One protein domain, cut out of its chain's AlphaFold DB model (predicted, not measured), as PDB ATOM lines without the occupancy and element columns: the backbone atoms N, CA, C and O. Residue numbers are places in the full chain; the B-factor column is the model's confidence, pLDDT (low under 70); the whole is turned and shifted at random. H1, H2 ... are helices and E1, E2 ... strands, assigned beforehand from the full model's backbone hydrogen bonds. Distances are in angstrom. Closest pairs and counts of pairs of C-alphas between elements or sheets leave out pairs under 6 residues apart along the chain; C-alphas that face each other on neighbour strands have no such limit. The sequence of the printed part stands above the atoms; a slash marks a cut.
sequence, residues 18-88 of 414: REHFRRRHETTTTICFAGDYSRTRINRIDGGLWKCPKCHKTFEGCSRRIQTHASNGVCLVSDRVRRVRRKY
ATOM      1  N   ARG A  18       0.696 -26.289 -28.320       60.62
ATOM      2  CA  ARG A  18      -0.007 -27.475 -27.828       60.62
ATOM      3  C   ARG A  18      -1.458 -27.169 -27.474       60.62
ATOM      4  O   ARG A  18      -2.340 -27.990 -27.726       60.62
ATOM      5  N   GLU A  19      -1.708 -26.001 -26.898       63.03
ATOM      6  CA  GLU A  19      -3.051 -25.543 -26.557       63.03
ATOM      7  C   GLU A  19      -3.809 -25.042 -27.788       63.03
ATOM      8  O   GLU A  19      -4.996 -25.331 -27.934       63.03
ATOM      9  N   HIS A  20      -3.110 -24.404 -28.729       64.69
ATOM     10  CA  HIS A  20      -3.670 -24.085 -30.036       64.69
ATOM     11  C   HIS A  20      -4.090 -25.344 -30.800       64.69
ATOM     12  O   HIS A  20      -5.229 -25.443 -31.264       64.69
ATOM     13  N   PHE A  21      -3.200 -26.342 -30.873       63.12
ATOM     14  CA  PHE A  21      -3.502 -27.617 -31.513       63.12
ATOM     15  C   PHE A  21      -4.697 -28.301 -30.842       63.12
ATOM     16  O   PHE A  21      -5.578 -28.792 -31.545       63.12
ATOM     17  N   ARG A  22      -4.782 -28.274 -29.501       63.06
ATOM     18  CA  ARG A  22      -5.989 -28.718 -28.789       63.06
ATOM     19  C   ARG A  22      -7.219 -27.947 -29.259       63.06
ATOM     20  O   ARG A  22      -8.103 -28.555 -29.837       63.06
ATOM     21  N   ARG A  23      -7.268 -26.620 -29.131       63.38
ATOM     22  CA  ARG A  23      -8.477 -25.842 -29.467       63.38
ATOM     23  C   ARG A  23      -8.921 -25.987 -30.931       63.38
ATOM     24  O   ARG A  23     -10.121 -26.069 -31.187       63.38
ATOM     25  N   ARG A  24      -7.992 -26.037 -31.899       58.84
ATOM     26  CA  ARG A  24      -8.323 -26.132 -33.340       58.84
ATOM     27  C   ARG A  24      -8.604 -27.556 -33.827       58.84
ATOM     28  O   ARG A  24      -9.494 -27.734 -34.657       58.84
ATOM     29  N   HIS A  25      -7.872 -28.557 -33.336       57.91
ATOM     30  CA  HIS A  25      -7.994 -29.948 -33.800       57.91
ATOM     31  C   HIS A  25      -8.797 -30.853 -32.862       57.91
ATOM     32  O   HIS A  25      -9.093 -31.991 -33.228       57.91
ATOM     33  N   GLU A  26      -9.199 -30.386 -31.676       63.03
ATOM     34  CA  GLU A  26     -10.144 -31.126 -30.834       63.03
ATOM     35  C   GLU A  26     -11.568 -31.092 -31.372       63.03
ATOM     36  O   GLU A  26     -12.342 -31.955 -30.984       63.03
ATOM     37  N   THR A  27     -11.937 -30.161 -32.249       69.00
ATOM     38  CA  THR A  27     -13.309 -30.082 -32.775       69.00
ATOM     39  C   THR A  27     -13.427 -30.665 -34.174       69.00
ATOM     40  O   THR A  27     -14.410 -31.341 -34.474       69.00
ATOM     41  N   THR A  28     -12.420 -30.462 -35.028       76.50
ATOM     42  CA  THR A  28     -12.445 -30.927 -36.421       76.50
ATOM     43  C   THR A  28     -11.083 -31.469 -36.851       76.50
ATOM     44  O   THR A  28     -10.049 -30.883 -36.538       76.50
ATOM     45  N   THR A  29     -11.061 -32.580 -37.587       82.38
ATOM     46  CA  THR A  29      -9.836 -33.122 -38.190       82.38
ATOM     47  C   THR A  29     -10.082 -33.511 -39.638       82.38
ATOM     48  O   THR A  29     -11.140 -34.030 -39.988       82.38
ATOM     49  N   THR A  30      -9.083 -33.289 -40.485       82.62
ATOM     50  CA  THR A  30      -9.082 -33.795 -41.858       82.62
ATOM     51  C   THR A  30      -8.476 -35.195 -41.870       82.62
ATOM     52  O   THR A  30      -7.459 -35.449 -41.215       82.62
ATOM     53  N   ILE A  31      -9.126 -36.117 -42.576       80.69
ATOM     54  CA  ILE A  31      -8.676 -37.499 -42.749       80.69
ATOM     55  C   ILE A  31      -8.459 -37.767 -44.233       80.69
ATOM     56  O   ILE A  31      -9.316 -37.444 -45.054       80.69
ATOM     57  N   CYS A  32      -7.337 -38.411 -44.543       79.81
ATOM     58  CA  CYS A  32      -7.059 -39.010 -45.843       79.81
ATOM     59  C   CYS A  32      -7.294 -40.522 -45.743       79.81
ATOM     60  O   CYS A  32      -6.788 -41.165 -44.817       79.81
ATOM     61  N   PHE A  33      -8.061 -41.096 -46.666       77.31
ATOM     62  CA  PHE A  33      -8.287 -42.540 -46.712       77.31
ATOM     63  C   PHE A  33      -7.237 -43.224 -47.585       77.31
ATOM     64  O   PHE A  33      -6.841 -42.707 -48.624       77.31
ATOM     65  N   ALA A  34      -6.796 -44.416 -47.185       71.25
ATOM     66  CA  ALA A  34      -5.945 -45.232 -48.043       71.25
ATOM     67  C   ALA A  34      -6.672 -45.557 -49.354       71.25
ATOM     68  O   ALA A  34      -7.815 -46.014 -49.319       71.25
ATOM     69  N   GLY A  35      -6.014 -45.328 -50.491       63.47
ATOM     70  CA  GLY A  35      -6.543 -45.649 -51.822       63.47
ATOM     71  C   GLY A  35      -7.602 -44.685 -52.361       63.47
ATOM     72  O   GLY A  35      -8.117 -44.916 -53.447       63.47
ATOM     73  N   ASP A  36      -7.932 -43.623 -51.629       61.00
ATOM     74  CA  ASP A  36      -8.937 -42.648 -52.036       61.00
ATOM     75  C   ASP A  36      -8.367 -41.253 -51.753       61.00
ATOM     76  O   ASP A  36      -8.145 -40.885 -50.600       61.00
ATOM     77  N   TYR A  37      -8.061 -40.486 -52.803       61.22
ATOM     78  CA  TYR A  37      -7.453 -39.151 -52.676       61.22
ATOM     79  C   TYR A  37      -8.400 -38.109 -52.054       61.22
ATOM     80  O   TYR A  37      -8.035 -36.942 -51.899       61.22
ATOM     81  N   SER A  38      -9.605 -38.525 -51.670       70.62
ATOM     82  CA  SER A  38     -10.569 -37.707 -50.955       70.62
ATOM     83  C   SER A  38     -10.084 -37.375 -49.537       70.62
ATOM     84  O   SER A  38      -9.842 -38.237 -48.685       70.62
ATOM     85  N   ARG A  39      -9.958 -36.071 -49.272       77.69
ATOM     86  CA  ARG A  39      -9.792 -35.519 -47.925       77.69
ATOM     87  C   ARG A  39     -11.176 -35.248 -47.356       77.69
ATOM     88  O   ARG A  39     -11.892 -34.389 -47.861       77.69
ATOM     89  N   THR A  40     -11.561 -35.953 -46.299       80.56
ATOM     90  CA  THR A  40     -12.833 -35.692 -45.615       80.56
ATOM     91  C   THR A  40     -12.562 -34.983 -44.303       80.56
ATOM     92  O   THR A  40     -11.830 -35.488 -43.447       80.56
ATOM     93  N   ARG A  41     -13.168 -33.808 -44.129       82.88
ATOM     94  CA  ARG A  41     -13.196 -33.129 -42.839       82.88
ATOM     95  C   ARG A  41     -14.259 -33.788 -41.976       82.88
ATOM     96  O   ARG A  41     -15.418 -33.865 -42.375       82.88
ATOM     97  N   ILE A  42     -13.861 -34.278 -40.812       82.56
ATOM     98  CA  ILE A  42     -14.785 -34.842 -39.839       82.56
ATOM     99  C   ILE A  42     -14.772 -34.011 -38.564       82.56
ATOM    100  O   ILE A  42     -13.735 -33.486 -38.146       82.56
ATOM    101  N   ASN A  43     -15.938 -33.930 -37.939       83.81
ATOM    102  CA  ASN A  43     -16.101 -33.282 -36.652       83.81
ATOM    103  C   ASN A  43     -16.065 -34.339 -35.552       83.81
ATOM    104  O   ASN A  43     -16.465 -35.493 -35.754       83.81
ATOM    105  N   ARG A  44     -15.566 -33.943 -34.388       80.94
ATOM    106  CA  ARG A  44     -15.651 -34.756 -33.183       80.94
ATOM    107  C   ARG A  44     -17.112 -34.822 -32.743       80.94
ATOM    108  O   ARG A  44     -17.830 -33.831 -32.831       80.94
ATOM    109  N   ILE A  45     -17.548 -36.001 -32.321       82.56
ATOM    110  CA  ILE A  45     -18.894 -36.217 -31.789       82.56
ATOM    111  C   ILE A  45     -18.904 -35.805 -30.315       82.56
ATOM    112  O   ILE A  45     -17.872 -35.878 -29.634       82.56
ATOM    113  N   ASP A  46     -20.080 -35.416 -29.825       74.38
ATOM    114  CA  ASP A  46     -20.360 -35.228 -28.404       74.38
ATOM    115  C   ASP A  46     -19.814 -36.400 -27.570       74.38
ATOM    116  O   ASP A  46     -19.931 -37.573 -27.937       74.38
ATOM    117  N   GLY A  47     -19.141 -36.078 -26.462       72.88
ATOM    118  CA  GLY A  47     -18.412 -37.060 -25.647       72.88
ATOM    119  C   GLY A  47     -16.955 -37.294 -26.070       72.88
ATOM    120  O   GLY A  47     -16.285 -38.164 -25.525       72.88
ATOM    121  N   GLY A  48     -16.429 -36.515 -27.022       79.12
ATOM    122  CA  GLY A  48     -15.003 -36.519 -27.358       79.12
ATOM    123  C   GLY A  48     -14.557 -37.700 -28.228       79.12
ATOM    124  O   GLY A  48     -13.352 -37.972 -28.324       79.12
ATOM    125  N   LEU A  49     -15.507 -38.365 -28.885       83.50
ATOM    126  CA  LEU A  49     -15.304 -39.525 -29.750       83.50
ATOM    127  C   LEU A  49     -15.166 -39.110 -31.221       83.50
ATOM    128  O   LEU A  49     -15.852 -38.212 -31.702       83.50
ATOM    129  N   TRP A  50     -14.314 -39.804 -31.971       85.25
ATOM    130  CA  TRP A  50     -14.184 -39.645 -33.423       85.25
ATOM    131  C   TRP A  50     -14.892 -40.788 -34.143       85.25
ATOM    132  O   TRP A  50     -14.746 -41.930 -33.728       85.25
ATOM    133  N   LYS A  51     -15.614 -40.538 -35.241       85.62
ATOM    134  CA  LYS A  51     -16.301 -41.594 -36.010       85.62
ATOM    135  C   LYS A  51     -15.824 -41.634 -37.450       85.62
ATOM    136  O   LYS A  51     -15.819 -40.620 -38.138       85.62
ATOM    137  N   CYS A  52     -15.439 -42.821 -37.910       84.69
ATOM    138  CA  CYS A  52     -15.040 -43.026 -39.299       84.69
ATOM    139  C   CYS A  52     -16.272 -42.963 -40.218       84.69
ATOM    140  O   CYS A  52     -17.207 -43.738 -40.003       84.69
ATOM    141  N   PRO A  53     -16.300 -42.102 -41.250       80.00
ATOM    142  CA  PRO A  53     -17.452 -41.977 -42.142       80.00
ATOM    143  C   PRO A  53     -17.658 -43.217 -43.024       80.00
ATOM    144  O   PRO A  53     -18.796 -43.511 -43.362       80.00
ATOM    145  N   LYS A  54     -16.596 -43.981 -43.336       81.19
ATOM    146  CA  LYS A  54     -16.695 -45.206 -44.151       81.19
ATOM    147  C   LYS A  54     -17.226 -46.403 -43.352       81.19
ATOM    148  O   LYS A  54     -18.262 -46.973 -43.662       81.19
ATOM    149  N   CYS A  55     -16.551 -46.777 -42.261       82.25
ATOM    150  CA  CYS A  55     -16.892 -48.006 -41.527       82.25
ATOM    151  C   CYS A  55     -17.802 -47.795 -40.298       82.25
ATOM    152  O   CYS A  55     -18.287 -48.784 -39.737       82.25
ATOM    153  N   HIS A  56     -18.024 -46.538 -39.889       84.44
ATOM    154  CA  HIS A  56     -18.762 -46.098 -38.696       84.44
ATOM    155  C   HIS A  56     -18.181 -46.506 -37.333       84.44
ATOM    156  O   HIS A  56     -18.848 -46.314 -36.317       84.44
ATOM    157  N   LYS A  57     -16.939 -47.010 -37.273       85.00
ATOM    158  CA  LYS A  57     -16.251 -47.258 -35.993       85.00
ATOM    159  C   LYS A  57     -15.971 -45.945 -35.262       85.00
ATOM    160  O   LYS A  57     -15.594 -44.954 -35.895       85.00
ATOM    161  N   THR A  58     -16.143 -45.967 -33.945       88.19
ATOM    162  CA  THR A  58     -15.813 -44.868 -33.039       88.19
ATOM    163  C   THR A  58     -14.419 -45.058 -32.440       88.19
ATOM    164  O   THR A  58     -13.974 -46.183 -32.214       88.19
ATOM    165  N   PHE A  59     -13.712 -43.955 -32.213       84.56
ATOM    166  CA  PHE A  59     -12.351 -43.918 -31.688       84.56
ATOM    167  C   PHE A  59     -12.281 -42.908 -30.550       84.56
ATOM    168  O   PHE A  59     -12.601 -41.732 -30.732       84.56
ATOM    169  N   GLU A  60     -11.829 -43.362 -29.388       82.75
ATOM    170  CA  GLU A  60     -11.616 -42.492 -28.234       82.75
ATOM    171  C   GLU A  60     -10.242 -41.820 -28.295       82.75
ATOM    172  O   GLU A  60      -9.248 -42.435 -28.710       82.75
ATOM    173  N   GLY A  61     -10.175 -40.575 -27.823       77.25
ATOM    174  CA  GLY A  61      -8.930 -39.827 -27.663       77.25
ATOM    175  C   GLY A  61      -8.617 -38.891 -28.833       77.25
ATOM    176  O   GLY A  61      -9.414 -38.018 -29.178       77.25
ATOM    177  N   CYS A  62      -7.416 -39.013 -29.402       76.62
ATOM    178  CA  CYS A  62      -6.884 -38.073 -30.388       76.62
ATOM    179  C   CYS A  62      -7.239 -38.435 -31.842       76.62
ATOM    180  O   CYS A  62      -7.400 -39.608 -32.192       76.62
ATOM    181  N   SER A  63      -7.263 -37.418 -32.711       79.75
ATOM    182  CA  SER A  63      -7.504 -37.540 -34.161       79.75
ATOM    183  C   SER A  63      -6.541 -38.501 -34.875       79.75
ATOM    184  O   SER A  63      -6.877 -39.081 -35.907       79.75
ATOM    185  N   ARG A  64      -5.360 -38.755 -34.300       82.31
ATOM    186  CA  ARG A  64      -4.363 -39.674 -34.865       82.31
ATOM    187  C   ARG A  64      -4.868 -41.115 -34.961       82.31
ATOM    188  O   ARG A  64      -4.574 -41.791 -35.936       82.31
ATOM    189  N   ARG A  65      -5.668 -41.585 -33.995       82.44
ATOM    190  CA  ARG A  65      -6.196 -42.964 -34.001       82.44
ATOM    191  C   ARG A  65      -7.112 -43.223 -35.192       82.44
ATOM    192  O   ARG A  65      -7.013 -44.269 -35.833       82.44
ATOM    193  N   ILE A  66      -7.978 -42.261 -35.506       83.38
ATOM    194  CA  ILE A  66      -8.873 -42.370 -36.655       83.38
ATOM    195  C   ILE A  66      -8.124 -42.158 -37.983       83.38
ATOM    196  O   ILE A  66      -8.442 -42.831 -38.961       83.38
ATOM    197  N   GLN A  67      -7.078 -41.322 -38.005       83.94
ATOM    198  CA  GLN A  67      -6.178 -41.206 -39.159       83.94
ATOM    199  C   GLN A  67      -5.443 -42.517 -39.445       83.94
ATOM    200  O   GLN A  67      -5.500 -42.990 -40.572       83.94
ATOM    201  N   THR A  68      -4.839 -43.158 -38.437       85.31
ATOM    202  CA  THR A  68      -4.179 -44.465 -38.600       85.31
ATOM    203  C   THR A  68      -5.160 -45.536 -39.079       85.31
ATOM    204  O   THR A  68      -4.839 -46.353 -39.938       85.31
ATOM    205  N   HIS A  69      -6.394 -45.525 -38.571       84.81
ATOM    206  CA  HIS A  69      -7.431 -46.430 -39.057       84.81
ATOM    207  C   HIS A  69      -7.765 -46.213 -40.545       84.81
ATOM    208  O   HIS A  69      -7.949 -47.185 -41.283       84.81
ATOM    209  N   ALA A  70      -7.855 -44.954 -40.982       83.19
ATOM    210  CA  ALA A  70      -8.143 -44.597 -42.365       83.19
ATOM    211  C   ALA A  70      -6.962 -44.882 -43.311       83.19
ATOM    212  O   ALA A  70      -7.184 -45.410 -44.403       83.19
ATOM    213  N   SER A  71      -5.725 -44.603 -42.882       81.19
ATOM    214  CA  SER A  71      -4.494 -44.808 -43.659       81.19
ATOM    215  C   SER A  71      -4.105 -46.274 -43.809       81.19
ATOM    216  O   SER A  71      -3.471 -46.643 -44.788       81.19
ATOM    217  N   ASN A  72      -4.498 -47.133 -42.868       82.19
ATOM    218  CA  ASN A  72      -4.196 -48.563 -42.945       82.19
ATOM    219  C   ASN A  72      -5.199 -49.332 -43.821       82.19
ATOM    220  O   ASN A  72      -5.134 -50.554 -43.898       82.19
ATOM    221  N   GLY A  73      -6.190 -48.659 -44.422       67.25
ATOM    222  CA  GLY A  73      -7.171 -49.304 -45.303       67.25
ATOM    223  C   GLY A  73      -8.093 -50.319 -44.609       67.25
ATOM    224  O   GLY A  73      -8.904 -50.965 -45.270       67.25
ATOM    225  N   VAL A  74      -8.050 -50.432 -43.275       65.31
ATOM    226  CA  VAL A  74      -8.865 -51.381 -42.486       65.31
ATOM    227  C   VAL A  74     -10.371 -51.138 -42.691       65.31
ATOM    228  O   VAL A  74     -11.192 -52.051 -42.568       65.31
ATOM    229  N   CYS A  75     -10.753 -49.908 -43.046       69.44
ATOM    230  CA  CYS A  75     -12.125 -49.559 -43.411       69.44
ATOM    231  C   CYS A  75     -12.584 -50.180 -44.747       69.44
ATOM    232  O   CYS A  75     -13.736 -50.605 -44.836       69.44
ATOM    233  N   LEU A  76     -11.696 -50.322 -45.739       59.06
ATOM    234  CA  LEU A  76     -12.028 -50.856 -47.067       59.06
ATOM    235  C   LEU A  76     -12.334 -52.356 -47.027       59.06
ATOM    236  O   LEU A  76     -13.261 -52.819 -47.692       59.06
ATOM    237  N   VAL A  77     -11.614 -53.108 -46.186       54.16
ATOM    238  CA  VAL A  77     -11.857 -54.547 -45.984       54.16
ATOM    239  C   VAL A  77     -13.254 -54.781 -45.394       54.16
ATOM    240  O   VAL A  77     -13.958 -55.708 -45.791       54.16
ATOM    241  N   SER A  78     -13.714 -53.890 -44.510       53.41
ATOM    242  CA  SER A  78     -15.042 -53.993 -43.889       53.41
ATOM    243  C   SER A  78     -16.182 -53.663 -44.864       53.41
ATOM    244  O   SER A  78     -17.222 -54.322 -44.830       53.41
ATOM    245  N   ASP A  79     -15.994 -52.687 -45.758       52.16
ATOM    246  CA  ASP A  79     -17.009 -52.314 -46.754       52.16
ATOM    247  C   ASP A  79     -17.132 -53.326 -47.894       52.16
ATOM    248  O   ASP A  79     -18.246 -53.578 -48.363       52.16
ATOM    249  N   ARG A  80     -16.026 -53.958 -48.311       54.56
ATOM    250  CA  ARG A  80     -16.062 -55.041 -49.308       54.56
ATOM    251  C   ARG A  80     -16.808 -56.256 -48.753       54.56
ATOM    252  O   ARG A  80     -17.717 -56.762 -49.406       54.56
ATOM    253  N   VAL A  81     -16.524 -56.646 -47.507       54.91
ATOM    254  CA  VAL A  81     -17.223 -57.748 -46.821       54.91
ATOM    255  C   VAL A  81     -18.704 -57.422 -46.570       54.91
ATOM    256  O   VAL A  81     -19.555 -58.288 -46.769       54.91
ATOM    257  N   ARG A  82     -19.061 -56.179 -46.205       52.94
ATOM    258  CA  ARG A  82     -20.476 -55.765 -46.082       52.94
ATOM    259  C   ARG A  82     -21.216 -55.767 -47.419       52.94
ATOM    260  O   ARG A  82     -22.364 -56.206 -47.449       52.94
ATOM    261  N   ARG A  83     -20.601 -55.289 -48.509       54.28
ATOM    262  CA  ARG A  83     -21.223 -55.296 -49.846       54.28
ATOM    263  C   ARG A  83     -21.453 -56.714 -50.364       54.28
ATOM    264  O   ARG A  83     -22.528 -56.989 -50.883       54.28
ATOM    265  N   VAL A  84     -20.495 -57.618 -50.151       53.25
ATOM    266  CA  VAL A  84     -20.646 -59.041 -50.501       53.25
ATOM    267  C   VAL A  84     -21.747 -59.694 -49.661       53.25
ATOM    268  O   VAL A  84     -22.613 -60.364 -50.211       53.25
ATOM    269  N   ARG A  85     -21.802 -59.426 -48.348       49.47
ATOM    270  CA  ARG A  85     -22.870 -59.960 -47.485       49.47
ATOM    271  C   ARG A  85     -24.256 -59.413 -47.826       49.47
ATOM    272  O   ARG A  85     -25.207 -60.174 -47.777       49.47
ATOM    273  N   ARG A  86     -24.400 -58.144 -48.225       48.62
ATOM    274  CA  ARG A  86     -25.702 -57.604 -48.670       48.62
ATOM    275  C   ARG A  86     -26.205 -58.226 -49.974       48.62
ATOM    276  O   ARG A  86     -27.411 -58.328 -50.137       48.62
ATOM    277  N   LYS A  87     -25.312 -58.666 -50.867       50.12
ATOM    278  CA  LYS A  87     -25.692 -59.432 -52.067       50.12
ATOM    279  C   LYS A  87     -26.091 -60.884 -51.766       50.12
ATOM    280  O   LYS A  87     -26.700 -61.510 -52.619       50.12
ATOM    281  N   TYR A  88     -25.768 -61.407 -50.579       41.00
ATOM    282  CA  TYR A  88     -25.955 -62.818 -50.217       41.00
ATOM    283  C   TYR A  88     -26.787 -63.008 -48.938       41.00
ATOM    284  O   TYR A  88     -26.535 -63.911 -48.142       41.00
TER     285      TYR A  88
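This is residues 18 to 88 of the 414 residues of an uncharacterized protein of Phlebiopsis gigantea 11061_1 CR5-6 (UniProt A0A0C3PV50). Two strand hairpins, E1 with E2 and E3 with E4, make a small body with the short helix H2, which packs on E1 and, with fewer close pairs, on E3 and E4. H1 lies at one end of the long axis and H3 reaches out at the other, where residues 83 to 88 stick out. The printed part has 71 residues, with three named helices and four named strands in the order H1, E1, E2, E3, E4, H2, H3; each sheet has two antiparallel strands, and the class is mixed, helices and strands. It is only just loose, close to compact, with a radius of gyration of the C-alphas of 13.5 A, and its elongated outline spans 49 by 26 by 15 A.

Find C-alpha 28 at (-12.445, -30.927, -36.421); from there E1 runs through residues 28 to 33, 16.1 A. E2, residues 36 to 43, covers 19.4 A. E3 is residues 49 to 51 and E4 is residues 58 to 60. H2 is residues 63 to 71, 12.3 A from first to last C-alpha. H1, residues 18 to 25, begins at C-alpha 18 at (-0.007, -27.475, -27.828). H3, residues 74 to 87, covers 21.0 A and ends at C-alpha 87 at (-25.692, -59.432, -52.067).

Look first at the hairpin of E1 and E2, antiparallel at 159 degrees, where N 29 and O 42 are 2.9 A apart and N 40 and O 31 are 3.0 A apart, within hydrogen-bond range. E1 and H2 have 10 pairs of C-alphas within 8 A, the closest those of Phe 33 and Ala 70 at 4.8 A, while E2 and H2 are apart. In the hairpin of E3 and E4, antiparallel at 150 degrees, N 59 and O 50 are 2.7 A apart, within hydrogen-bond range. The closest C-alphas of E4 and H2 are those of Phe 59 and Ile 66, 6.3 A apart; those of E3 and H2 are Trp 50 and Ile 66, 6.8 A. The closest C-alphas of E2 and E3 are those of Asn 43 and Trp 50, 7.4 A, while E1 is apart from E3 and E4. H1 is close to but not clearly touching H2, with His 25 and Ser 63 the closest C-alphas at 7.6 A. H3 is likewise close to but not clearly touching H2, at a steep tilt of 58 degrees; the C-alphas of His 69 and Cys 75 are closest at 7.1 A. Every O i to N i+4 pair is within hydrogen-bond range in H1 and H2, and 9 of 10 in H3.

Measure from C-alpha 19 to C-alpha 88 and you find the two farthest apart, 49.7 A. The printed part has no cut, and no link is long. The mean pLDDT of the printed part is 71.8; residues 18 to 27, 35 to 37 and 73 to 88 are under 70.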